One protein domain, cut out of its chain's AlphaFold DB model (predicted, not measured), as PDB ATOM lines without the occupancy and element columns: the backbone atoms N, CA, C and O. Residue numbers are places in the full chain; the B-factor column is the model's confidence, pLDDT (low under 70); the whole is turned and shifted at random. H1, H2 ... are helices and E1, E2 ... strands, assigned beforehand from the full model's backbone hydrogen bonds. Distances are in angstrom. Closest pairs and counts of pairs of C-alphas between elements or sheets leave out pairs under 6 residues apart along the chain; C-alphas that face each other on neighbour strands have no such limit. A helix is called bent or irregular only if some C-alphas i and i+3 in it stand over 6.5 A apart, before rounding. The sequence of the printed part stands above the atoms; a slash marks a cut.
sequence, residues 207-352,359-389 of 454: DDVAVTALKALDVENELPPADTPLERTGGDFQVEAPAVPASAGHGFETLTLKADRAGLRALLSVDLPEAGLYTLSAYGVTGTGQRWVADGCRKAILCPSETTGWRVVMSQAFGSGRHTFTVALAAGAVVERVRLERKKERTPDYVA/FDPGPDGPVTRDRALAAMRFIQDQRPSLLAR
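What this domain is: This is residues 207 to 352 and 359 to 389 of the 454 residues of an uncharacterized protein of Acidobacteria bacterium (UniProt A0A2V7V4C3). Two strongly twisted antiparallel sheets lie face to face as a sandwich, and beyond one end of it sits a small group of three helices in which H1 touches both H3 and the long H4. At the other end of the length a loop with the short helix H2 reaches out. The printed part has 177 residues, with four named helices and nine named strands in the order H1 E1 E2 H2 E3 E4 E5 E6 E7 E8 E9 H3 H4; the class is mixed, helices and strands. The sheets run E2 E3 E8 E5 E6 and E1 E9 E4 E7. The whole is elongated, 63 by 34 by 27 A, yet only just compact, close to loose, with a radius of gyration of the C-alphas of 18.6 A.

Where its parts are: The larger sheet holds E2, residues 238 to 241, E3, 264 to 272 and 25.1 A long, E8, 321 to 329 and 25.8 A, E5, 290 to 294, and E6, 298 to 302. The other holds E1, residues 230 to 233, E9, 337 to 342 and 16.6 A, E4, 276 to 283 and 22.5 A, and E7, 311 to 318 and 19.5 A. H1, residues 207 to 216, spans 14.0 A from C-alpha 207 at (93.109, 199.364, 168.251). H2 is residues 251 to 255, and H3 is 347 to 352. H4, residues 369 to 387, spans 27.0 A to C-alpha 387 at (103.782, 197.506, 145.471); it has a kink of 26 degrees near residue 381 and is irregular, only just, with C-alphas 381 and 384 6.9 A apart.

How they stand to each other: In the larger sheet, N 238 and O 267 of E2 and E3 are 2.8 A apart, N 268 and O 325 of E3 and E8 2.9 A, N 293 and O 326 of E5 and E8 2.8 A, and N 292 and O 300 of the hairpin E5 and E6 2.8 A, each within hydrogen-bond range. In the other sheet, so are N 232 and O 338 of E1 and E9, 2.9 A, N 281 and O 339 of E4 and E9, 2.8 A, and N 280 and O 314 of E4 and E7, 2.9 A. The facing parts of this sandwich, two sheets face to face, are 9.2 A centre to centre, and the strands of the one stand at 27 degrees to those of the other. The closest C-alphas of E6 and E7, those of Ala 300 and Val 313, are 6.3 A apart. H1 touches H3, the C-alphas of Ala 210 and Val 351 closest at 5.2 A, about perpendicular at 73 degrees, only just past steep. H1 touches residues 372 to 379 of H4, the C-alphas of Ala 213 and Ile 379 closest at 6.8 A, at a shallow tilt of 22 degrees, the same way. H3 and H4 are apart. H2 is not on either sheet, for the smaller one only just, with 4 pairs of C-alphas within 10 A. Every O i to N i+4 pair is within hydrogen-bond range in H1 and H3, 13 of 15 in H4 and 0 of 1 in H2, where 2 of 2 O i to N i+3 pairs are.

The domain as a whole: The two C-alphas farthest apart, those of Ser 247 and Thr 368, are 63.1 A apart. Residues 353 to 358 are not printed, and C-alphas 352 and 359 are 9.5 A apart across the cut. The link H1 to E1, 13 residues, is long. Mean pLDDT of the printed part is 89.6; residues 243 to 254 are under 70.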
ATOM      1  N   ASP A 207      93.794 200.483 168.875       97.81
ATOM      2  CA  ASP A 207      93.109 199.364 168.251       97.81
ATOM      3  C   ASP A 207      92.701 199.675 166.806       97.81
ATOM      4  O   ASP A 207      93.014 198.917 165.881       97.81
ATOM      5  N   ASP A 208      92.088 200.841 166.590       98.31
ATOM      6  CA  ASP A 208      91.668 201.293 165.263       98.31
ATOM      7  C   ASP A 208      92.868 201.466 164.330       98.31
ATOM      8  O   ASP A 208      92.821 201.050 163.168       98.31
ATOM      9  N   VAL A 209      93.965 202.050 164.833       98.25
ATOM     10  CA  VAL A 209      95.218 202.197 164.077       98.25
ATOM     11  C   VAL A 209      95.791 200.832 163.725       98.25
ATOM     12  O   VAL A 209      96.166 200.627 162.575       98.25
ATOM     13  N   ALA A 210      95.832 199.890 164.669       98.31
ATOM     14  CA  ALA A 210      96.397 198.570 164.426       98.31
ATOM     15  C   ALA A 210      95.637 197.802 163.338       98.31
ATOM     16  O   ALA A 210      96.239 197.336 162.368       98.31
ATOM     17  N   VAL A 211      94.310 197.744 163.459       98.12
ATOM     18  CA  VAL A 211      93.440 197.068 162.490       98.12
ATOM     19  C   VAL A 211      93.550 197.717 161.113       98.12
ATOM     20  O   VAL A 211      93.810 197.041 160.117       98.12
ATOM     21  N   THR A 212      93.400 199.039 161.037       98.19
ATOM     22  CA  THR A 212      93.401 199.742 159.747       98.19
ATOM     23  C   THR A 212      94.778 199.822 159.098       98.19
ATOM     24  O   THR A 212      94.834 199.856 157.872       98.19
ATOM     25  N   ALA A 213      95.878 199.806 159.858       97.62
ATOM     26  CA  ALA A 213      97.232 199.775 159.307       97.62
ATOM     27  C   ALA A 213      97.556 198.420 158.666       97.62
ATOM     28  O   ALA A 213      98.000 198.391 157.519       97.62
ATOM     29  N   LEU A 214      97.287 197.303 159.360       96.88
ATOM     30  CA  LEU A 214      97.494 195.955 158.804       96.88
ATOM     31  C   LEU A 214      96.627 195.731 157.574       96.88
ATOM     32  O   LEU A 214      97.116 195.238 156.556       96.88
ATOM     33  N   LYS A 215      95.360 196.161 157.655       95.94
ATOM     34  CA  LYS A 215      94.477 196.207 156.498       95.94
ATOM     35  C   LYS A 215      95.111 197.061 155.416       95.94
ATOM     36  O   LYS A 215      95.441 196.510 154.389       95.94
ATOM     37  N   ALA A 216      95.391 198.345 155.597       95.00
ATOM     38  CA  ALA A 216      95.954 199.186 154.531       95.00
ATOM     39  C   ALA A 216      97.222 198.616 153.866       95.00
ATOM     40  O   ALA A 216      97.391 198.767 152.658       95.00
ATOM     41  N   LEU A 217      98.051 197.902 154.626       93.56
ATOM     42  CA  LEU A 217      99.247 197.207 154.149       93.56
ATOM     43  C   LEU A 217      98.991 195.811 153.559       93.56
ATOM     44  O   LEU A 217      99.944 195.157 153.178       93.56
ATOM     45  N   ASP A 218      97.749 195.331 153.496       92.06
ATOM     46  CA  ASP A 218      97.354 194.008 152.969       92.06
ATOM     47  C   ASP A 218      98.179 192.841 153.554       92.06
ATOM     48  O   ASP A 218      98.439 191.843 152.888       92.06
ATOM     49  N   VAL A 219      98.602 192.975 154.819       94.25
ATOM     50  CA  VAL A 219      99.455 192.011 155.549       94.25
ATOM     51  C   VAL A 219      98.688 191.290 156.652       94.25
ATOM     52  O   VAL A 219      99.261 190.819 157.631       94.25
ATOM     53  N   GLU A 220      97.369 191.165 156.519       95.81
ATOM     54  CA  GLU A 220      96.551 190.395 157.464       95.81
ATOM     55  C   GLU A 220      96.950 188.900 157.498       95.81
ATOM     56  O   GLU A 220      96.674 188.200 158.470       95.81
ATOM     57  N   ASN A 221      97.713 188.426 156.503       95.94
ATOM     58  CA  ASN A 221      98.356 187.109 156.517       95.94
ATOM     59  C   ASN A 221      99.369 186.919 157.658       95.94
ATOM     60  O   ASN A 221      99.711 185.781 157.979       95.94
ATOM     61  N   GLU A 222      99.873 188.008 158.238       97.00
ATOM     62  CA  GLU A 222     100.816 187.994 159.355       97.00
ATOM     63  C   GLU A 222     100.122 187.737 160.698       97.00
ATOM     64  O   GLU A 222     100.782 187.424 161.691       97.00
ATOM     65  N   LEU A 223      98.794 187.834 160.764       98.31
ATOM     66  CA  LEU A 223      98.072 187.494 161.983       98.31
ATOM     67  C   LEU A 223      98.350 186.031 162.381       98.31
ATOM     68  O   LEU A 223      98.545 185.168 161.511       98.31
ATOM     69  N   PRO A 224      98.403 185.730 163.690       97.88
ATOM     70  CA  PRO A 224      98.659 184.374 164.151       97.88
ATOM     71  C   PRO A 224      97.530 183.425 163.712       97.88
ATOM     72  O   PRO A 224      96.376 183.854 163.613       97.88
ATOM     73  N   PRO A 225      97.831 182.139 163.467       97.44
ATOM     74  CA  PRO A 225      96.809 181.152 163.138       97.44
ATOM     75  C   PRO A 225      95.827 180.990 164.302       97.44
ATOM     76  O   PRO A 225      96.229 180.961 165.471       97.44
ATOM     77  N   ALA A 226      94.539 180.902 163.982       97.12
ATOM     78  CA  ALA A 226      93.486 180.555 164.932       97.12
ATOM     79  C   ALA A 226      93.356 179.036 165.085       97.12
ATOM     80  O   ALA A 226      93.224 178.560 166.208       97.12
ATOM     81  N   ASP A 227      93.483 178.309 163.971       95.12
ATOM     82  CA  ASP A 227      93.194 176.881 163.860       95.12
ATOM     83  C   ASP A 227      94.263 176.153 163.031       95.12
ATOM     84  O   ASP A 227      95.120 176.775 162.394       95.12
ATOM     85  N   THR A 228      94.193 174.821 163.003       95.88
ATOM     86  CA  THR A 228      95.003 174.005 162.090       95.88
ATOM     87  C   THR A 228      94.640 174.332 160.635       95.88
ATOM     88  O   THR A 228      93.454 174.319 160.296       95.88
ATOM     89  N   PRO A 229      95.620 174.589 159.749       96.19
ATOM     90  CA  PRO A 229      95.331 174.918 158.358       96.19
ATOM     91  C   PRO A 229      94.654 173.774 157.600       96.19
ATOM     92  O   PRO A 229      95.005 172.604 157.757       96.19
ATOM     93  N   LEU A 230      93.725 174.128 156.714       97.00
ATOM     94  CA  LEU A 230      93.150 173.206 155.743       97.00
ATOM     95  C   LEU A 230      94.062 173.152 154.523       97.00
ATOM     96  O   LEU A 230      94.263 174.162 153.847       97.00
ATOM     97  N   GLU A 231      94.594 171.974 154.221       96.19
ATOM     98  CA  GLU A 231      95.455 171.780 153.061       96.19
ATOM     99  C   GLU A 231      94.774 170.958 151.971       96.19
ATOM    100  O   GLU A 231      94.009 170.029 152.244       96.19
ATOM    101  N   ARG A 232      95.052 171.333 150.726       95.12
ATOM    102  CA  ARG A 232      94.635 170.651 149.503       95.12
ATOM    103  C   ARG A 232      95.835 170.510 148.581       95.12
ATOM    104  O   ARG A 232      96.780 171.300 148.649       95.12
ATOM    105  N   THR A 233      95.810 169.497 147.740       93.25
ATOM    106  CA  THR A 233      96.824 169.246 146.716       93.25
ATOM    107  C   THR A 233      96.344 169.769 145.367       93.25
ATOM    108  O   THR A 233      95.160 170.047 145.178       93.25
ATOM    109  N   GLY A 234      97.252 169.900 144.403       86.81
ATOM    110  CA  GLY A 234      96.894 170.229 143.027       86.81
ATOM    111  C   GLY A 234      95.943 169.205 142.395       86.81
ATOM    112  O   GLY A 234      95.134 169.575 141.550       86.81
ATOM    113  N   GLY A 235      95.973 167.952 142.860       86.50
ATOM    114  CA  GLY A 235      95.050 166.894 142.438       86.50
ATOM    115  C   GLY A 235      93.593 167.099 142.850       86.50
ATOM    116  O   GLY A 235      92.703 166.508 142.247       86.50
ATOM    117  N   ASP A 236      93.332 167.955 143.844       91.56
ATOM    118  CA  ASP A 236      91.973 168.249 144.315       91.56
ATOM    119  C   ASP A 236      91.243 169.271 143.420       91.56
ATOM    120  O   ASP A 236      90.063 169.559 143.630       91.56
ATOM    121  N   PHE A 237      91.934 169.854 142.435       92.69
ATOM    122  CA  PHE A 237      91.354 170.819 141.506       92.69
ATOM    123  C   PHE A 237      90.610 170.130 140.360       92.69
ATOM    124  O   PHE A 237      91.124 169.236 139.691       92.69
ATOM    125  N   GLN A 238      89.422 170.641 140.048       91.88
ATOM    126  CA  GLN A 238      88.685 170.283 138.847       91.88
ATOM    127  C   GLN A 238      89.115 171.184 137.685       91.88
ATOM    128  O   GLN A 238      88.891 172.391 137.719       91.88
ATOM    129  N   VAL A 239      89.718 170.614 136.642       90.06
ATOM    130  CA  VAL A 239      90.079 171.361 135.429       90.06
ATOM    131  C   VAL A 239      88.819 171.740 134.648       90.06
ATOM    132  O   VAL A 239      88.032 170.873 134.275       90.06
ATOM    133  N   GLU A 240      88.647 173.034 134.382       87.44
ATOM    134  CA  GLU A 240      87.537 173.576 133.588       87.44
ATOM    135  C   GLU A 240      87.936 173.783 132.123       87.44
ATOM    136  O   GLU A 240      87.128 173.560 131.222       87.44
ATOM    137  N   ALA A 241      89.176 174.220 131.874       82.56
ATOM    138  CA  ALA A 241      89.668 174.482 130.527       82.56
ATOM    139  C   ALA A 241      91.204 174.351 130.428       82.56
ATOM    140  O   ALA A 241      91.895 174.823 131.331       82.56
ATOM    141  N   PRO A 242      91.756 173.800 129.330       73.62
ATOM    142  CA  PRO A 242      91.035 173.109 128.261       73.62
ATOM    143  C   PRO A 242      90.325 171.852 128.789       73.62
ATOM    144  O   PRO A 242      90.797 171.218 129.730       73.62
ATOM    145  N   ALA A 243      89.172 171.508 128.206       60.66
ATOM    146  CA  ALA A 243      88.419 170.304 128.557       60.66
ATOM    147  C   ALA A 243      89.169 169.056 128.054       60.66
ATOM    148  O   ALA A 243      88.810 168.459 127.042       60.66
ATOM    149  N   VAL A 244      90.274 168.701 128.707       59.31
ATOM    150  CA  VAL A 244      91.032 167.490 128.385       59.31
ATOM    151  C   VAL A 244      90.407 166.321 129.149       59.31
ATOM    152  O   VAL A 244      90.222 166.430 130.362       59.31
ATOM    153  N   PRO A 245      90.085 165.186 128.498       42.31
ATOM    154  CA  PRO A 245      89.767 163.965 129.224       42.31
ATOM    155  C   PRO A 245      91.002 163.558 130.031       42.31
ATOM    156  O   PRO A 245      92.091 163.416 129.473       42.31
ATOM    157  N   ALA A 246      90.836 163.422 131.347       39.09
ATOM    158  CA  ALA A 246      91.908 163.142 132.292       39.09
ATOM    159  C   ALA A 246      92.793 161.977 131.813       39.09
ATOM    160  O   ALA A 246      92.419 160.810 131.914       39.09
ATOM    161  N   SER A 247      93.991 162.288 131.319       44.16
ATOM    162  CA  SER A 247      95.086 161.326 131.352       44.16
ATOM    163  C   SER A 247      95.597 161.373 132.783       44.16
ATOM    164  O   SER A 247      96.271 162.326 133.167       44.16
ATOM    165  N   ALA A 248      95.161 160.419 133.606       42.69
ATOM    166  CA  ALA A 248      95.617 160.314 134.981       42.69
ATOM    167  C   ALA A 248      97.146 160.191 134.967       42.69
ATOM    168  O   ALA A 248      97.679 159.200 134.466       42.69
ATOM    169  N   GLY A 249      97.842 161.205 135.485       48.69
ATOM    170  CA  GLY A 249      99.265 161.085 135.787       48.69
ATOM    171  C   GLY A 249      99.498 159.851 136.663       48.69
ATOM    172  O   GLY A 249      98.613 159.417 137.404       48.69
ATOM    173  N   HIS A 250     100.676 159.246 136.574       44.59
ATOM    174  CA  HIS A 250     101.029 158.114 137.427       44.59
ATOM    175  C   HIS A 250     101.885 158.604 138.606       44.59
ATOM    176  O   HIS A 250     102.882 159.294 138.418       44.59
ATOM    177  N   GLY A 251     101.521 158.234 139.839       60.44
ATOM    178  CA  GLY A 251     102.315 158.544 141.039       60.44
ATOM    179  C   GLY A 251     102.166 159.989 141.533       60.44
ATOM    180  O   GLY A 251     101.062 160.514 141.560       60.44
ATOM    181  N   PHE A 252     103.265 160.626 141.951       57.03
ATOM    182  CA  PHE A 252     103.267 161.967 142.567       57.03
ATOM    183  C   PHE A 252     102.768 163.096 141.646       57.03
ATOM    184  O   PHE A 252     102.396 164.157 142.142       57.03
ATOM    185  N   GLU A 253     102.714 162.874 140.330       59.56
ATOM    186  CA  GLU A 253     102.186 163.848 139.366       59.56
ATOM    187  C   GLU A 253     100.683 164.112 139.549       59.56
ATOM    188  O   GLU A 253     100.214 165.202 139.226       59.56
ATOM    189  N   THR A 254      99.930 163.170 140.137       63.62
ATOM    190  CA  THR A 254      98.497 163.357 140.440       63.62
ATOM    191  C   THR A 254      98.242 164.364 141.551       63.62
ATOM    192  O   THR A 254      97.118 164.827 141.695       63.62
ATOM    193  N   LEU A 255      99.265 164.711 142.336       80.31
ATOM    194  CA  LEU A 255      99.152 165.656 143.447       80.31
ATOM    195  C   LEU A 255      99.441 167.097 143.013       80.31
ATOM    196  O   LEU A 255      99.355 168.005 143.837       80.31
ATOM    197  N   THR A 256      99.785 167.325 141.744       85.88
ATOM    198  CA  THR A 256     100.190 168.636 141.226       85.88
ATOM    199  C   THR A 256      99.263 169.110 140.116       85.88
ATOM    200  O   THR A 256      98.910 168.347 139.222       85.88
ATOM    201  N   LEU A 257      98.907 170.392 140.145       88.75
ATOM    202  CA  LEU A 257      98.178 171.065 139.082       88.75
ATOM    203  C   LEU A 257      99.190 171.812 138.217       88.75
ATOM    204  O   LEU A 257      99.841 172.743 138.689       88.75
ATOM    205  N   LYS A 258      99.335 171.411 136.957       89.00
ATOM    206  CA  LYS A 258     100.318 171.992 136.039       89.00
ATOM    207  C   LYS A 258      99.658 172.420 134.741       89.00
ATOM    208  O   LYS A 258      98.978 171.627 134.096       89.00
ATOM    209  N   ALA A 259      99.901 173.665 134.349       86.25
ATOM    210  CA  ALA A 259      99.523 174.161 133.038       86.25
ATOM    211  C   ALA A 259     100.491 173.676 131.955       86.25
ATOM    212  O   ALA A 259     101.712 173.651 132.143       86.25
ATOM    213  N   ASP A 260      99.937 173.339 130.795       83.00
ATOM    214  CA  ASP A 260     100.704 173.096 129.579       83.00
ATOM    215  C   ASP A 260     101.095 174.431 128.903       83.00
ATOM    216  O   ASP A 260     101.158 175.479 129.548       83.00
ATOM    217  N   ARG A 261     101.408 174.416 127.601       81.88
ATOM    218  CA  ARG A 261     101.752 175.641 126.856       81.88
ATOM    219  C   ARG A 261     100.556 176.563 126.597       81.88
ATOM    220  O   ARG A 261     100.777 177.746 126.359       81.88
ATOM    221  N   ALA A 262      99.333 176.037 126.599       80.38
ATOM    222  CA  ALA A 262      98.112 176.809 126.383       80.38
ATOM    223  C   ALA A 262      97.604 177.465 127.679       80.38
ATOM    224  O   ALA A 262      96.798 178.391 127.619       80.38
ATOM    225  N   GLY A 263      98.111 177.030 128.834       86.44
ATOM    226  CA  GLY A 263      97.610 177.452 130.135       86.44
ATOM    227  C   GLY A 263      96.496 176.529 130.631       86.44
ATOM    228  O   GLY A 263      96.085 175.590 129.953       86.44
ATOM    229  N   LEU A 264      96.002 176.791 131.838       89.38
ATOM    230  CA  LEU A 264      94.950 175.986 132.458       89.38
ATOM    231  C   LEU A 264      94.028 176.864 133.301       89.38
ATOM    232  O   LEU A 264      94.504 177.756 134.000       89.38
ATOM    233  N   ARG A 265      92.729 176.578 133.308       91.56
ATOM    234  CA  ARG A 265      91.783 177.046 134.325       91.56
ATOM    235  C   ARG A 265      91.266 175.851 135.114       91.56
ATOM    236  O   ARG A 265      90.833 174.861 134.526       91.56
ATOM    237  N   ALA A 266      91.289 175.963 136.434       93.06
ATOM    238  CA  ALA A 266      90.782 174.942 137.332       93.06
ATOM    239  C   ALA A 266      90.066 175.554 138.540       93.06
ATOM    240  O   ALA A 266      90.298 176.708 138.903       93.06
ATOM    241  N   LEU A 267      89.210 174.758 139.168       95.19
ATOM    242  CA  LEU A 267      88.357 175.128 140.286       95.19
ATOM    243  C   LEU A 267      88.659 174.231 141.488       95.19
ATOM    244  O   LEU A 267      88.650 173.009 141.372       95.19
ATOM    245  N   LEU A 268      88.869 174.830 142.654       96.12
ATOM    246  CA  LEU A 268      88.922 174.129 143.932       96.12
ATOM    247  C   LEU A 268      87.687 174.491 144.754       96.12
ATOM    248  O   LEU A 268      87.404 175.670 144.955       96.12
ATOM    249  N   SER A 269      86.982 173.484 145.263       96.88
ATOM    250  CA  SER A 269      85.892 173.671 146.228       96.88
ATOM    251  C   SER A 269      86.350 173.246 147.620       96.88
ATOM    252  O   SER A 269      86.870 172.142 147.793       96.88
ATOM    253  N   VAL A 270      86.155 174.106 148.618       96.88
ATOM    254  CA  VAL A 270      86.524 173.828 150.014       96.88
ATOM    255  C   VAL A 270      85.364 174.202 150.924       96.88
ATOM    256  O   VAL A 270      84.826 175.300 150.823       96.88
ATOM    257  N   ASP A 271      85.002 173.303 151.836       97.38
ATOM    258  CA  ASP A 271      84.053 173.597 152.906       97.38
ATOM    259  C   ASP A 271      84.830 174.142 154.125       97.38
ATOM    260  O   ASP A 271      85.651 173.437 154.718       97.38
ATOM    261  N   LEU A 272      84.615 175.416 154.465       97.62
ATOM    262  CA  LEU A 272      85.218 176.089 155.616       97.62
ATOM    263  C   LEU A 272      84.381 175.834 156.880       97.62
ATOM    264  O   LEU A 272      83.171 176.078 156.862       97.62
ATOM    265  N   PRO A 273      84.989 175.360 157.984       96.75
ATOM    266  CA  PRO A 273      84.246 174.946 159.174       96.75
ATOM    267  C   PRO A 273      83.633 176.122 159.940       96.75
ATOM    268  O   PRO A 273      82.541 175.996 160.485       96.75
ATOM    269  N   GLU A 274      84.313 177.268 159.969       97.19
ATOM    270  CA  GLU A 274      83.894 178.452 160.712       97.19
ATOM    271  C   GLU A 274      84.044 179.703 159.853       97.19
ATOM    272  O   GLU A 274      84.909 179.777 158.984       97.19
ATOM    273  N   ALA A 275      83.216 180.710 160.120       97.19
ATOM    274  CA  ALA A 275      83.405 182.026 159.531       97.19
ATOM    275  C   ALA A 275      84.621 182.735 160.155       97.19
ATOM    276  O   ALA A 275      84.949 182.543 161.335       97.19
ATOM    277  N   GLY A 276      85.265 183.589 159.365       96.25
ATOM    278  CA  GLY A 276      86.338 184.465 159.824       96.25
ATOM    279  C   GLY A 276      87.303 184.860 158.716       96.25
ATOM    280  O   GLY A 276      87.094 184.562 157.538       96.25
ATOM    281  N   LEU A 277      88.382 185.534 159.098       97.06
ATOM    282  CA  LEU A 277      89.485 185.862 158.201       97.06
ATOM    283  C   LEU A 277      90.348 184.628 157.893       97.06
ATOM    284  O   LEU A 277      90.975 184.057 158.789       97.06
ATOM    285  N   TYR A 278      90.446 184.263 156.614       97.75
ATOM    286  CA  TYR A 278      91.360 183.230 156.127       97.75
ATOM    287  C   TYR A 278      92.440 183.816 155.229       97.75
ATOM    288  O   TYR A 278      92.190 184.708 154.417       97.75
ATOM    289  N   THR A 279      93.634 183.239 155.315       97.62
ATOM    290  CA  THR A 279      94.705 183.440 154.342       97.62
ATOM    291  C   THR A 279      94.812 182.224 153.436       97.62
ATOM    292  O   THR A 279      95.079 181.115 153.901       97.62
ATOM    293  N   LEU A 280      94.673 182.456 152.131       97.06
ATOM    294  CA  LEU A 280      94.975 181.490 151.085       97.06
ATOM    295  C   LEU A 280      96.456 181.605 150.713       97.06
ATOM    296  O   LEU A 280      96.927 182.676 150.328       97.06
ATOM    297  N   SER A 281      97.196 180.505 150.811       96.25
ATOM    298  CA  SER A 281      98.579 180.390 150.339       96.25
ATOM    299  C   SER A 281      98.702 179.247 149.339       96.25
ATOM    300  O   SER A 281      98.058 178.214 149.507       96.25
ATOM    301  N   ALA A 282      99.561 179.404 148.337       94.06
ATOM    302  CA  ALA A 282      99.878 178.366 147.363       94.06
ATOM    303  C   ALA A 282     101.370 178.012 147.432       94.06
ATOM    304  O   ALA A 282     102.214 178.881 147.652       94.06
ATOM    305  N   TYR A 283     101.686 176.731 147.266       91.12
ATOM    306  CA  TYR A 283     103.040 176.185 147.213       91.12
ATOM    307  C   TYR A 283     103.364 175.694 145.801       91.12
ATOM    308  O   TYR A 283     102.475 175.262 145.063       91.12
ATOM    309  N   GLY A 284     104.647 175.733 145.438       80.00
ATOM    310  CA  GLY A 284     105.109 175.303 144.114       80.00
ATOM    311  C   GLY A 284     104.759 176.294 143.002       80.00
ATOM    312  O   GLY A 284     104.700 175.916 141.841       80.00
ATOM    313  N   VAL A 285     104.520 177.562 143.362       74.31
ATOM    314  CA  VAL A 285     104.147 178.654 142.451       74.31
ATOM    315  C   VAL A 285     105.355 179.063 141.601       74.31
ATOM    316  O   VAL A 285     106.052 180.031 141.918       74.31
ATOM    317  N   THR A 286     105.603 178.319 140.529       75.75
ATOM    318  CA  THR A 286     106.616 178.627 139.511       75.75
ATOM    319  C   THR A 286     105.970 179.025 138.185       75.75
ATOM    320  O   THR A 286     104.766 178.834 137.985       75.75
ATOM    321  N   GLY A 287     106.758 179.602 137.275       76.38
ATOM    322  CA  GLY A 287     106.350 179.885 135.899       76.38
ATOM    323  C   GLY A 287     105.885 181.322 135.667       76.38
ATOM    324  O   GLY A 287     106.264 182.247 136.384       76.38
ATOM    325  N   THR A 288     105.060 181.514 134.637       79.12
ATOM    326  CA  THR A 288     104.744 182.827 134.036       79.12
ATOM    327  C   THR A 288     103.591 183.587 134.714       79.12
ATOM    328  O   THR A 288     103.055 184.541 134.155       79.12
ATOM    329  N   GLY A 289     103.255 183.217 135.953       85.38
ATOM    330  CA  GLY A 289     102.252 183.886 136.787       85.38
ATOM    331  C   GLY A 289     100.932 183.122 136.913       85.38
ATOM    332  O   GLY A 289     100.690 182.118 136.239       85.38
ATOM    333  N   GLN A 290     100.087 183.571 137.843       89.94
ATOM    334  CA  GLN A 290      98.806 182.934 138.158       89.94
ATOM    335  C   GLN A 290      97.751 183.982 138.502       89.94
ATOM    336  O   GLN A 290      98.045 184.963 139.188       89.94
ATOM    337  N   ARG A 291      96.508 183.734 138.092       92.19
ATOM    338  CA  ARG A 291      95.339 184.523 138.487       92.19
ATOM    339  C   ARG A 291      94.415 183.672 139.340       92.19
ATOM    340  O   ARG A 291      93.986 182.610 138.906       92.19
ATOM    341  N   TRP A 292      94.077 184.168 140.518       93.50
ATOM    342  CA  TRP A 292      93.197 183.511 141.475       93.50
ATOM    343  C   TRP A 292      91.932 184.334 141.663       93.50
ATOM    344  O   TRP A 292      92.007 185.558 141.741       93.50
ATOM    345  N   VAL A 293      90.784 183.670 141.746       94.06
ATOM    346  CA  VAL A 293      89.487 184.290 142.022       94.06
ATOM    347  C   VAL A 293      88.774 183.480 143.098       94.06
ATOM    348  O   VAL A 293      88.527 182.292 142.899       94.06
ATOM    349  N   ALA A 294      88.449 184.112 144.223       94.50
ATOM    350  CA  ALA A 294      87.635 183.516 145.282       94.50
ATOM    351  C   ALA A 294      86.162 183.917 145.115       94.50
ATOM    352  O   ALA A 294      85.864 185.096 144.883       94.50
ATOM    353  N   ASP A 295      85.269 182.927 145.185       93.25
ATOM    354  CA  ASP A 295      83.807 183.037 145.058       93.25
ATOM    355  C   ASP A 295      83.356 183.913 143.873       93.25
ATOM    356  O   ASP A 295      82.416 184.701 143.958       93.25
ATOM    357  N   GLY A 296      84.085 183.823 142.756       88.31
ATOM    358  CA  GLY A 296      83.798 184.571 141.528       88.31
ATOM    359  C   GLY A 296      84.032 186.085 141.604       88.31
ATOM    360  O   GLY A 296      83.661 186.783 140.665       88.31
ATOM    361  N   CYS A 297      84.636 186.606 142.679       85.88
ATOM    362  CA  CYS A 297      84.649 188.046 142.928       85.88
ATOM    363  C   CYS A 297      86.007 188.621 143.364       85.88
ATOM    364  O   CYS A 297      86.490 189.576 142.750       85.88
ATOM    365  N   ARG A 298      86.667 188.078 144.401       89.81
ATOM    366  CA  ARG A 298      87.970 188.615 144.843       89.81
ATOM    367  C   ARG A 298      89.087 188.043 143.985       89.81
ATOM    368  O   ARG A 298      89.417 186.867 144.099       89.81
ATOM    369  N   LYS A 299      89.697 188.896 143.165       90.06
ATOM    370  CA  LYS A 299      90.859 188.549 142.343       90.06
ATOM    371  C   LYS A 299      92.173 188.808 143.081       90.06
ATOM    372  O   LYS A 299      92.321 189.821 143.765       90.06
ATOM    373  N   ALA A 300      93.137 187.915 142.891       90.06
ATOM    374  CA  ALA A 300      94.537 188.122 143.234       90.06
ATOM    375  C   ALA A 300      95.444 187.607 142.114       90.06
ATOM    376  O   ALA A 300      95.114 186.645 141.418       90.06
ATOM    377  N   ILE A 301      96.599 188.248 141.959       89.25
ATOM    378  CA  ILE A 301      97.601 187.892 140.959       89.25
ATOM    379  C   ILE A 301      98.884 187.486 141.671       89.25
ATOM    380  O   ILE A 301      99.403 188.227 142.503       89.25
ATOM    381  N   LEU A 302      99.412 186.316 141.319       89.12
ATOM    382  CA  LEU A 302     100.762 185.915 141.690       89.12
ATOM    383  C   LEU A 302     101.685 186.149 140.505       89.12
ATOM    384  O   LEU A 302     101.539 185.523 139.454       89.12
ATOM    385  N   CYS A 303     102.658 187.029 140.701       86.75
ATOM    386  CA  CYS A 303     103.642 187.345 139.676       86.75
ATOM    387  C   CYS A 303     104.557 186.158 139.364       86.75
ATOM    388  O   CYS A 303     104.745 185.304 140.245       86.75
ATOM    389  N   PRO A 304     105.147 186.123 138.152       85.94
ATOM    390  CA  PRO A 304     106.114 185.105 137.765       85.94
ATOM    391  C   PRO A 304     107.197 184.888 138.822       85.94
ATOM    392  O   PRO A 304     107.632 185.830 139.488       85.94
ATOM    393  N   SER A 305     107.606 183.637 139.005       82.56
ATOM    394  CA  SER A 305     108.603 183.249 140.002       82.56
ATOM    395  C   SER A 305     109.334 181.996 139.548       82.56
ATOM    396  O   SER A 305     108.714 181.050 139.069       82.56
ATOM    397  N   GLU A 306     110.644 181.978 139.766       80.50
ATOM    398  CA  GLU A 306     111.498 180.800 139.560       80.50
ATOM    399  C   GLU A 306     111.708 180.012 140.864       80.50
ATOM    400  O   GLU A 306     112.240 178.906 140.863       80.50
ATOM    401  N   THR A 307     111.297 180.577 142.003       76.88
ATOM    402  CA  THR A 307     111.473 179.954 143.318       76.88
ATOM    403  C   THR A 307     110.244 179.161 143.728       76.88
ATOM    404  O   THR A 307     109.116 179.647 143.607       76.88
ATOM    405  N   THR A 308     110.474 177.974 144.284       81.00
ATOM    406  CA  THR A 308     109.454 177.182 144.969       81.00
ATOM    407  C   THR A 308     109.348 177.617 146.430       81.00
ATOM    408  O   THR A 308     110.337 177.911 147.098       81.00
ATOM    409  N   GLY A 309     108.121 177.695 146.936       87.62
ATOM    410  CA  GLY A 309     107.848 178.103 148.307       87.62
ATOM    411  C   GLY A 309     106.385 178.469 148.503       87.62
ATOM    412  O   GLY A 309     105.627 178.578 147.537       87.62
ATOM    413  N   TRP A 310     105.992 178.658 149.761       92.25
ATOM    414  CA  TRP A 310     104.675 179.193 150.085       92.25
ATOM    415  C   TRP A 310     104.606 180.666 149.705       92.25
ATOM    416  O   TRP A 310     105.419 181.473 150.152       92.25
ATOM    417  N   ARG A 311     103.597 181.018 148.916       92.50
ATOM    418  CA  ARG A 311     103.279 182.398 148.564       92.50
ATOM    419  C   ARG A 311     101.853 182.695 148.980       92.50
ATOM    420  O   ARG A 311     100.942 181.913 148.710       92.50
ATOM    421  N   VAL A 312     101.676 183.824 149.654       93.19
ATOM    422  CA  VAL A 312     100.351 184.324 150.018       93.19
ATOM    423  C   VAL A 312      99.643 184.750 148.739       93.19
ATOM    424  O   VAL A 312     100.180 185.542 147.971       93.19
ATOM    425  N   VAL A 313      98.450 184.205 148.525       93.38
ATOM    426  CA  VAL A 313      97.572 184.553 147.405       93.38
ATOM    427  C   VAL A 313      96.687 185.724 147.798       93.38
ATOM    428  O   VAL A 313      96.656 186.737 147.112       93.38
ATOM    429  N   MET A 314      95.972 185.590 148.916       93.31
ATOM    430  CA  MET A 314      95.079 186.618 149.446       93.31
ATOM    431  C   MET A 314      94.762 186.356 150.919       93.31
ATOM    432  O   MET A 314      94.896 185.228 151.398       93.31
ATOM    433  N   SER A 315      94.291 187.390 151.616       94.50
ATOM    434  CA  SER A 315      93.568 187.246 152.883       94.50
ATOM    435  C   SER A 315      92.181 187.867 152.750       94.50
ATOM    436  O   SER A 315      92.050 188.979 152.234       94.50
ATOM    437  N   GLN A 316      91.146 187.135 153.160       93.75
ATOM    438  CA  GLN A 316      89.749 187.542 153.002       93.75
ATOM    439  C   GLN A 316      88.866 186.968 154.115       93.75
ATOM    440  O   GLN A 316      89.135 185.887 154.635       93.75
ATOM    441  N   ALA A 317      87.830 187.718 154.501       94.19
ATOM    442  CA  ALA A 317      86.789 187.208 155.382       94.19
ATOM    443  C   ALA A 317      85.847 186.288 154.594       94.19
ATOM    444  O   ALA A 317      85.279 186.706 153.585       94.19
ATOM    445  N   PHE A 318      85.670 185.061 155.073       95.56
ATOM    446  CA  PHE A 318      84.743 184.085 154.510       95.56
ATOM    447  C   PHE A 318      83.678 183.699 155.536       95.56
ATOM    448  O   PHE A 318      83.891 183.777 156.750       95.56
ATOM    449  N   GLY A 319      82.517 183.285 155.031       96.25
ATOM    450  CA  GLY A 319      81.518 182.601 155.843       96.25
ATOM    451  C   GLY A 319      81.960 181.174 156.178       96.25
ATOM    452  O   GLY A 319      82.968 180.678 155.688       96.25
ATOM    453  N   SER A 320      81.187 180.498 157.020       97.31
ATOM    454  CA  SER A 320      81.259 179.040 157.116       97.31
ATOM    455  C   SER A 320      80.512 178.411 155.939       97.31
ATOM    456  O   SER A 320      79.458 178.916 155.545       97.31
ATOM    457  N   GLY A 321      80.977 177.262 155.458       97.62
ATOM    458  CA  GLY A 321      80.347 176.516 154.369       97.62
ATOM    459  C   GLY A 321      81.215 176.452 153.118       97.62
ATOM    460  O   GLY A 321      82.435 176.574 153.184       97.62
ATOM    461  N   ARG A 322      80.584 176.185 151.974       97.44
ATOM    462  CA  ARG A 322      81.286 175.930 150.715       97.44
ATOM    463  C   ARG A 322      81.767 177.216 150.055       97.44
ATOM    464  O   ARG A 322      80.953 178.084 149.760       97.44
ATOM    465  N   HIS A 323      83.050 177.250 149.727       97.38
ATOM    466  CA  HIS A 323      83.697 178.313 148.965       97.38
ATOM    467  C   HIS A 323      84.411 177.752 147.741       97.38
ATOM    468  O   HIS A 323      84.843 176.590 147.735       97.38
ATOM    469  N   THR A 324      84.536 178.574 146.702       96.75
ATOM    470  CA  THR A 324      85.202 178.193 145.457       96.75
ATOM    471  C   THR A 324      86.390 179.093 145.152       96.75
ATOM    472  O   THR A 324      86.355 180.310 145.316       96.75
ATOM    473  N   PHE A 325      87.469 178.476 144.681       96.69
ATOM    474  CA  PHE A 325      88.696 179.153 144.287       96.69
ATOM    475  C   PHE A 325      89.036 178.745 142.861       96.69
ATOM    476  O   PHE A 325      89.476 177.623 142.608       96.69
ATOM    477  N   THR A 326      88.825 179.654 141.918       95.38
ATOM    478  CA  THR A 326      89.239 179.463 140.531       95.38
ATOM    479  C   THR A 326      90.677 179.930 140.381       95.38
ATOM    480  O   THR A 326      91.002 181.076 140.697       95.38
ATOM    481  N   VAL A 327      91.533 179.068 139.852       93.94
ATOM    482  CA  VAL A 327      92.892 179.416 139.451       93.94
ATOM    483  C   VAL A 327      93.006 179.338 137.940       93.94
ATOM    484  O   VAL A 327      92.552 178.387 137.307       93.94
ATOM    485  N   ALA A 328      93.618 180.353 137.350       92.31
ATOM    486  CA  ALA A 328      94.045 180.343 135.970       92.31
ATOM    487  C   ALA A 328      95.575 180.450 135.938       92.31
ATOM    488  O   ALA A 328      96.164 181.439 136.383       92.31
ATOM    489  N   LEU A 329      96.200 179.377 135.473       90.00
ATOM    490  CA  LEU A 329      97.636 179.177 135.405       90.00
ATOM    491  C   LEU A 329      98.129 179.555 134.012       90.00
ATOM    492  O   LEU A 329      97.617 179.060 133.004       90.00
ATOM    493  N   ALA A 330      99.135 180.426 133.966       86.38
ATOM    494  CA  ALA A 330      99.833 180.740 132.731       86.38
ATOM    495  C   ALA A 330     100.672 179.540 132.257       86.38
ATOM    496  O   ALA A 330     100.840 178.552 132.976       86.38
ATOM    497  N   ALA A 331     101.208 179.621 131.039       82.56
ATOM    498  CA  ALA A 331     101.951 178.521 130.438       82.56
ATOM    499  C   ALA A 331     103.101 178.034 131.340       82.56
ATOM    500  O   ALA A 331     103.943 178.825 131.783       82.56
ATOM    501  N   GLY A 332     103.120 176.725 131.608       81.50
ATOM    502  CA  GLY A 332     104.117 176.068 132.457       81.50
ATOM    503  C   GLY A 332     104.006 176.351 133.960       81.50
ATOM    504  O   GLY A 332     104.846 175.854 134.709       81.50
ATOM    505  N   ALA A 333     103.010 177.121 134.411       86.56
ATOM    506  CA  ALA A 333     102.824 177.399 135.830       86.56
ATOM    507  C   ALA A 333     102.306 176.171 136.594       86.56
ATOM    508  O   ALA A 333     101.546 175.357 136.061       86.56
ATOM    509  N   VAL A 334     102.725 176.052 137.855       88.00
ATOM    510  CA  VAL A 334     102.430 174.899 138.718       88.00
ATOM    511  C   VAL A 334     101.819 175.354 140.044       88.00
ATOM    512  O   VAL A 334     102.145 176.418 140.573       88.00
ATOM    513  N   VAL A 335     100.913 174.540 140.580       90.69
ATOM    514  CA  VAL A 335     100.437 174.597 141.965       90.69
ATOM    515  C   VAL A 335     100.479 173.185 142.526       90.69
ATOM    516  O   VAL A 335      99.788 172.289 142.049       90.69
ATOM    517  N   GLU A 336     101.293 172.974 143.553       91.06
ATOM    518  CA  GLU A 336     101.427 171.655 144.180       91.06
ATOM    519  C   GLU A 336     100.466 171.505 145.354       91.06
ATOM    520  O   GLU A 336      99.797 170.486 145.508       91.06
ATOM    521  N   ARG A 337     100.401 172.528 146.209       93.31
ATOM    522  CA  ARG A 337      99.572 172.529 147.413       93.31
ATOM    523  C   ARG A 337      98.966 173.896 147.636       93.31
ATOM    524  O   ARG A 337      99.556 174.922 147.306       93.31
ATOM    525  N   VAL A 338      97.806 173.889 148.262       95.75
ATOM    526  CA  VAL A 338      97.088 175.074 148.695       95.75
ATOM    527  C   VAL A 338      96.774 174.925 150.169       95.75
ATOM    528  O   VAL A 338      96.435 173.841 150.637       95.75
ATOM    529  N   ARG A 339      96.908 176.022 150.906       96.94
ATOM    530  CA  ARG A 339      96.649 176.084 152.338       96.94
ATOM    531  C   ARG A 339      95.711 177.238 152.635       96.94
ATOM    532  O   ARG A 339      96.010 178.375 152.272       96.94
ATOM    533  N   LEU A 340      94.620 176.936 153.328       98.00
ATOM    534  CA  LEU A 340      93.714 177.914 153.911       98.00
ATOM    535  C   LEU A 340      93.900 177.904 155.423       98.00
ATOM    536  O   LEU A 340      93.640 176.904 156.087       98.00
ATOM    537  N   GLU A 341      94.375 179.019 155.963       98.19
ATOM    538  CA  GLU A 341      94.640 179.171 157.392       98.19
ATOM    539  C   GLU A 341      93.746 180.267 157.966       98.19
ATOM    540  O   GLU A 341      93.837 181.422 157.542       98.19
ATOM    541  N   ARG A 342      92.894 179.908 158.934       98.44
ATOM    542  CA  ARG A 342      92.098 180.889 159.677       98.44
ATOM    543  C   ARG A 342      93.005 181.686 160.602       98.44
ATOM    544  O   ARG A 342      93.888 181.123 161.251       98.44
ATOM    545  N   LYS A 343      92.785 182.990 160.674       98.25
ATOM    546  CA  LYS A 343      93.595 183.933 161.444       98.25
ATOM    547  C   LYS A 343      92.879 184.377 162.708       98.25
ATOM    548  O   LYS A 343      91.660 184.530 162.719       98.25
ATOM    549  N   LYS A 344      93.636 184.624 163.779       97.75
ATOM    550  CA  LYS A 344      93.094 185.322 164.948       97.75
ATOM    551  C   LYS A 344      92.922 186.787 164.586       97.75
ATOM    552  O   LYS A 344      93.892 187.484 164.305       97.75
ATOM    553  N   GLU A 345      91.680 187.237 164.610       95.31
ATOM    554  CA  GLU A 345      91.293 188.578 164.172       95.31
ATOM    555  C   GLU A 345      90.726 189.431 165.313       95.31
ATOM    556  O   GLU A 345      89.991 190.390 165.083       95.31
ATOM    557  N   ARG A 346      91.058 189.109 166.570       96.19
ATOM    558  CA  ARG A 346      90.710 189.994 167.684       96.19
ATOM    559  C   ARG A 346      91.697 191.144 167.733       96.19
ATOM    560  O   ARG A 346      92.867 191.009 167.385       96.19
ATOM    561  N   THR A 347      91.245 192.274 168.243       95.31
ATOM    562  CA  THR A 347      92.035 193.500 168.292       95.31
ATOM    563  C   THR A 347      93.429 193.360 168.930       95.31
ATOM    564  O   THR A 347      94.393 193.844 168.331       95.31
ATOM    565  N   PRO A 348      93.614 192.624 170.049       96.88
ATOM    566  CA  PRO A 348      94.951 192.399 170.605       96.88
ATOM    567  C   PRO A 348      95.903 191.662 169.651       96.88
ATOM    568  O   PRO A 348      97.109 191.908 169.681       96.88
ATOM    569  N   ASP A 349      95.378 190.789 168.783       98.00
ATOM    570  CA  ASP A 349      96.168 190.060 167.787       98.00
ATOM    571  C   ASP A 349      96.692 191.019 166.694       98.00
ATOM    572  O   ASP A 349      97.852 190.909 166.281       98.00
ATOM    573  N   TYR A 350      95.902 192.028 166.295       98.19
ATOM    574  CA  TYR A 350      96.344 193.097 165.385       98.19
ATOM    575  C   TYR A 350      97.431 193.973 166.008       98.19
ATOM    576  O   TYR A 350      98.456 194.220 165.373       98.19
ATOM    577  N   VAL A 351      97.240 194.417 167.254       98.31
ATOM    578  CA  VAL A 351      98.225 195.247 167.970       98.31
ATOM    579  C   VAL A 351      99.549 194.496 168.137       98.31
ATOM    580  O   VAL A 351     100.616 195.042 167.845       98.31
ATOM    581  N   ALA A 352      99.499 193.229 168.561       98.25
ATOM    582  CA  ALA A 352     100.687 192.391 168.708       98.25
ATOM    583  C   ALA A 352     101.405 192.168 167.368       98.25
ATOM    584  O   ALA A 352     102.635 192.235 167.303       98.25
ATOM    585  N   PHE A 359     106.220 198.400 164.358       98.00
ATOM    586  CA  PHE A 359     105.501 199.597 164.792       98.00
ATOM    587  C   PHE A 359     104.708 199.352 166.072       98.00
ATOM    588  O   PHE A 359     103.766 198.569 166.114       98.00
ATOM    589  N   ASP A 360     105.047 200.076 167.130       97.38
ATOM    590  CA  ASP A 360     104.227 200.101 168.334       97.38
ATOM    591  C   ASP A 360     103.174 201.214 168.215       97.38
ATOM    592  O   ASP A 360     103.543 202.367 168.035       97.38
ATOM    593  N   PRO A 361     101.867 200.955 168.319       93.69
ATOM    594  CA  PRO A 361     100.865 202.020 168.295       93.69
ATOM    595  C   PRO A 361     100.778 202.818 169.608       93.69
ATOM    596  O   PRO A 361     100.197 203.899 169.601       93.69
ATOM    597  N   GLY A 362     101.425 202.366 170.690       93.12
ATOM    598  CA  GLY A 362     101.398 203.016 172.005       93.12
ATOM    599  C   GLY A 362     100.497 202.293 173.018       93.12
ATOM    600  O   GLY A 362     100.120 201.142 172.779       93.12
ATOM    601  N   PRO A 363     100.204 202.925 174.172       93.56
ATOM    602  CA  PRO A 363      99.336 202.359 175.205       93.56
ATOM    603  C   PRO A 363      97.856 202.409 174.805       93.56
ATOM    604  O   PRO A 363      97.463 203.245 173.993       93.56
ATOM    605  N   ASP A 364      97.042 201.554 175.423       92.94
ATOM    606  CA  ASP A 364      95.605 201.459 175.154       92.94
ATOM    607  C   ASP A 364      94.883 202.808 175.324       92.94
ATOM    608  O   ASP A 364      95.181 203.596 176.227       92.94
ATOM    609  N   GLY A 365      93.893 203.051 174.461       92.81
ATOM    610  CA  GLY A 365      93.085 204.271 174.456       92.81
ATOM    611  C   GLY A 365      93.292 205.145 173.212       92.81
ATOM    612  O   GLY A 365      93.750 204.655 172.174       92.81
ATOM    613  N   PRO A 366      92.891 206.431 173.279       95.56
ATOM    614  CA  PRO A 366      92.978 207.354 172.153       95.56
ATOM    615  C   PRO A 366      94.416 207.601 171.690       95.56
ATOM    616  O   PRO A 366      95.319 207.855 172.487       95.56
ATOM    617  N   VAL A 367      94.612 207.604 170.375       95.06
ATOM    618  CA  VAL A 367      95.906 207.866 169.748       95.06
ATOM    619  C   VAL A 367      96.181 209.365 169.692       95.06
ATOM    620  O   VAL A 367      95.357 210.174 169.248       95.06
ATOM    621  N   THR A 368      97.389 209.738 170.111       92.69
ATOM    622  CA  THR A 368      97.889 211.107 169.980       92.69
ATOM    623  C   THR A 368      98.208 211.431 168.525       92.69
ATOM    624  O   THR A 368      98.520 210.559 167.708       92.69
ATOM    625  N   ARG A 369      98.196 212.721 168.188       93.69
ATOM    626  CA  ARG A 369      98.520 213.177 166.832       93.69
ATOM    627  C   ARG A 369      99.913 212.748 166.374       93.69
ATOM    628  O   ARG A 369     100.065 212.310 165.235       93.69
ATOM    629  N   ASP A 370     100.906 212.842 167.253       93.75
ATOM    630  CA  ASP A 370     102.281 212.449 166.936       93.75
ATOM    631  C   ASP A 370     102.376 210.954 166.626       93.75
ATOM    632  O   ASP A 370     103.078 210.552 165.695       93.75
ATOM    633  N   ARG A 371     101.609 210.123 167.343       95.12
ATOM    634  CA  ARG A 371     101.607 208.680 167.116       95.12
ATOM    635  C   ARG A 371     100.841 208.281 165.857       95.12
ATOM    636  O   ARG A 371     101.323 207.425 165.121       95.12
ATOM    637  N   ALA A 372      99.743 208.966 165.530       96.44
ATOM    638  CA  ALA A 372      99.073 208.807 164.236       96.44
ATOM    639  C   ALA A 372      99.981 209.204 163.057       96.44
ATOM    640  O   ALA A 372     100.023 208.508 162.045       96.44
ATOM    641  N   LEU A 373     100.758 210.286 163.183       96.81
ATOM    642  CA  LEU A 373     101.739 210.674 162.163       96.81
ATOM    643  C   LEU A 373     102.865 209.641 162.022       96.81
ATOM    644  O   LEU A 373     103.307 209.377 160.905       96.81
ATOM    645  N   ALA A 374     103.316 209.043 163.125       97.75
ATOM    646  CA  ALA A 374     104.283 207.950 163.083       97.75
ATOM    647  C   ALA A 374     103.706 206.703 162.387       97.75
ATOM    648  O   ALA A 374     104.385 206.126 161.544       97.75
ATOM    649  N   ALA A 375     102.447 206.340 162.664       98.00
ATOM    650  CA  ALA A 375     101.760 205.236 161.985       98.00
ATOM    651  C   ALA A 375     101.618 205.495 160.478       98.00
ATOM    652  O   ALA A 375     101.886 204.620 159.661       98.00
ATOM    653  N   MET A 376     101.249 206.725 160.103       97.88
ATOM    654  CA  MET A 376     101.168 207.157 158.707       97.88
ATOM    655  C   MET A 376     102.511 206.967 157.984       97.88
ATOM    656  O   MET A 376     102.530 206.416 156.889       97.88
ATOM    657  N   ARG A 377     103.626 207.377 158.607       97.94
ATOM    658  CA  ARG A 377     104.980 207.197 158.051       97.94
ATOM    659  C   ARG A 377     105.366 205.729 157.939       97.94
ATOM    660  O   ARG A 377     105.828 205.317 156.889       97.94
ATOM    661  N   PHE A 378     105.092 204.929 158.969       97.75
ATOM    662  CA  PHE A 378     105.329 203.487 158.919       97.75
ATOM    663  C   PHE A 378     104.629 202.837 157.715       97.75
ATOM    664  O   PHE A 378     105.245 202.072 156.979       97.75
ATOM    665  N   ILE A 379     103.362 203.185 157.463       97.31
ATOM    666  CA  ILE A 379     102.617 202.675 156.302       97.31
ATOM    667  C   ILE A 379     103.252 203.148 154.984       97.31
ATOM    668  O   ILE A 379     103.373 202.355 154.050       97.31
ATOM    669  N   GLN A 380     103.679 204.411 154.908       95.69
ATOM    670  CA  GLN A 380     104.380 204.957 153.739       95.69
ATOM    671  C   GLN A 380     105.689 204.214 153.463       95.69
ATOM    672  O   GLN A 380     105.949 203.864 152.317       95.69
ATOM    673  N   ASP A 381     106.471 203.919 154.500       96.25
ATOM    674  CA  ASP A 381     107.767 203.251 154.377       96.25
ATOM    675  C   ASP A 381     107.626 201.783 153.933       96.25
ATOM    676  O   ASP A 381     108.465 201.275 153.191       96.25
ATOM    677  N   GLN A 382     106.551 201.095 154.339       94.56
ATOM    678  CA  GLN A 382     106.275 199.703 153.943       94.56
ATOM    679  C   GLN A 382     105.678 199.575 152.531       94.56
ATOM    680  O   GLN A 382     105.785 198.527 151.884       94.56
ATOM    681  N   ARG A 383     105.038 200.635 152.029       89.50
ATOM    682  CA  ARG A 383     104.286 200.620 150.769       89.50
ATOM    683  C   ARG A 383     105.123 200.242 149.533       89.50
ATOM    684  O   ARG A 383     104.618 199.435 148.752       89.50
ATOM    685  N   PRO A 384     106.364 200.730 149.322       89.06
ATOM    686  CA  PRO A 384     107.164 200.336 148.160       89.06
ATOM    687  C   PRO A 384     107.392 198.825 148.079       89.06
ATOM    688  O   PRO A 384     107.272 198.240 147.005       89.06
ATOM    689  N   SER A 385     107.652 198.172 149.215       86.06
ATOM    690  CA  SER A 385     107.837 196.718 149.275       86.06
ATOM    691  C   SER A 385     106.553 195.945 148.977       86.06
ATOM    692  O   SER A 385     106.628 194.853 148.416       86.06
ATOM    693  N   LEU A 386     105.385 196.494 149.324       82.25
ATOM    694  CA  LEU A 386     104.092 195.922 148.950       82.25
ATOM    695  C   LEU A 386     103.836 196.051 147.448       82.25
ATOM    696  O   LEU A 386     103.519 195.061 146.794       82.25
ATOM    697  N   LEU A 387     104.015 197.251 146.893       83.38
ATOM    698  CA  LEU A 387     103.782 197.506 145.471       83.38
ATOM    699  C   LEU A 387     104.759 196.725 144.583       83.38
ATOM    700  O   LEU A 387     104.365 196.263 143.520       83.38
ATOM    701  N   ALA A 388     105.992 196.486 145.042       83.94
ATOM    702  CA  ALA A 388     106.973 195.660 144.333       83.94
ATOM    703  C   ALA A 388     106.552 194.186 144.166       83.94
ATOM    704  O   ALA A 388     107.130 193.478 143.344       83.94
ATOM    705  N   ARG A 389     105.561 193.704 144.933       81.06
ATOM    706  CA  ARG A 389     104.993 192.352 144.771       81.06
ATOM    707  C   ARG A 389     103.921 192.288 143.684       81.06
ATOM    708  O   ARG A 389     103.500 191.185 143.344       81.06
TER     709      ARG A 389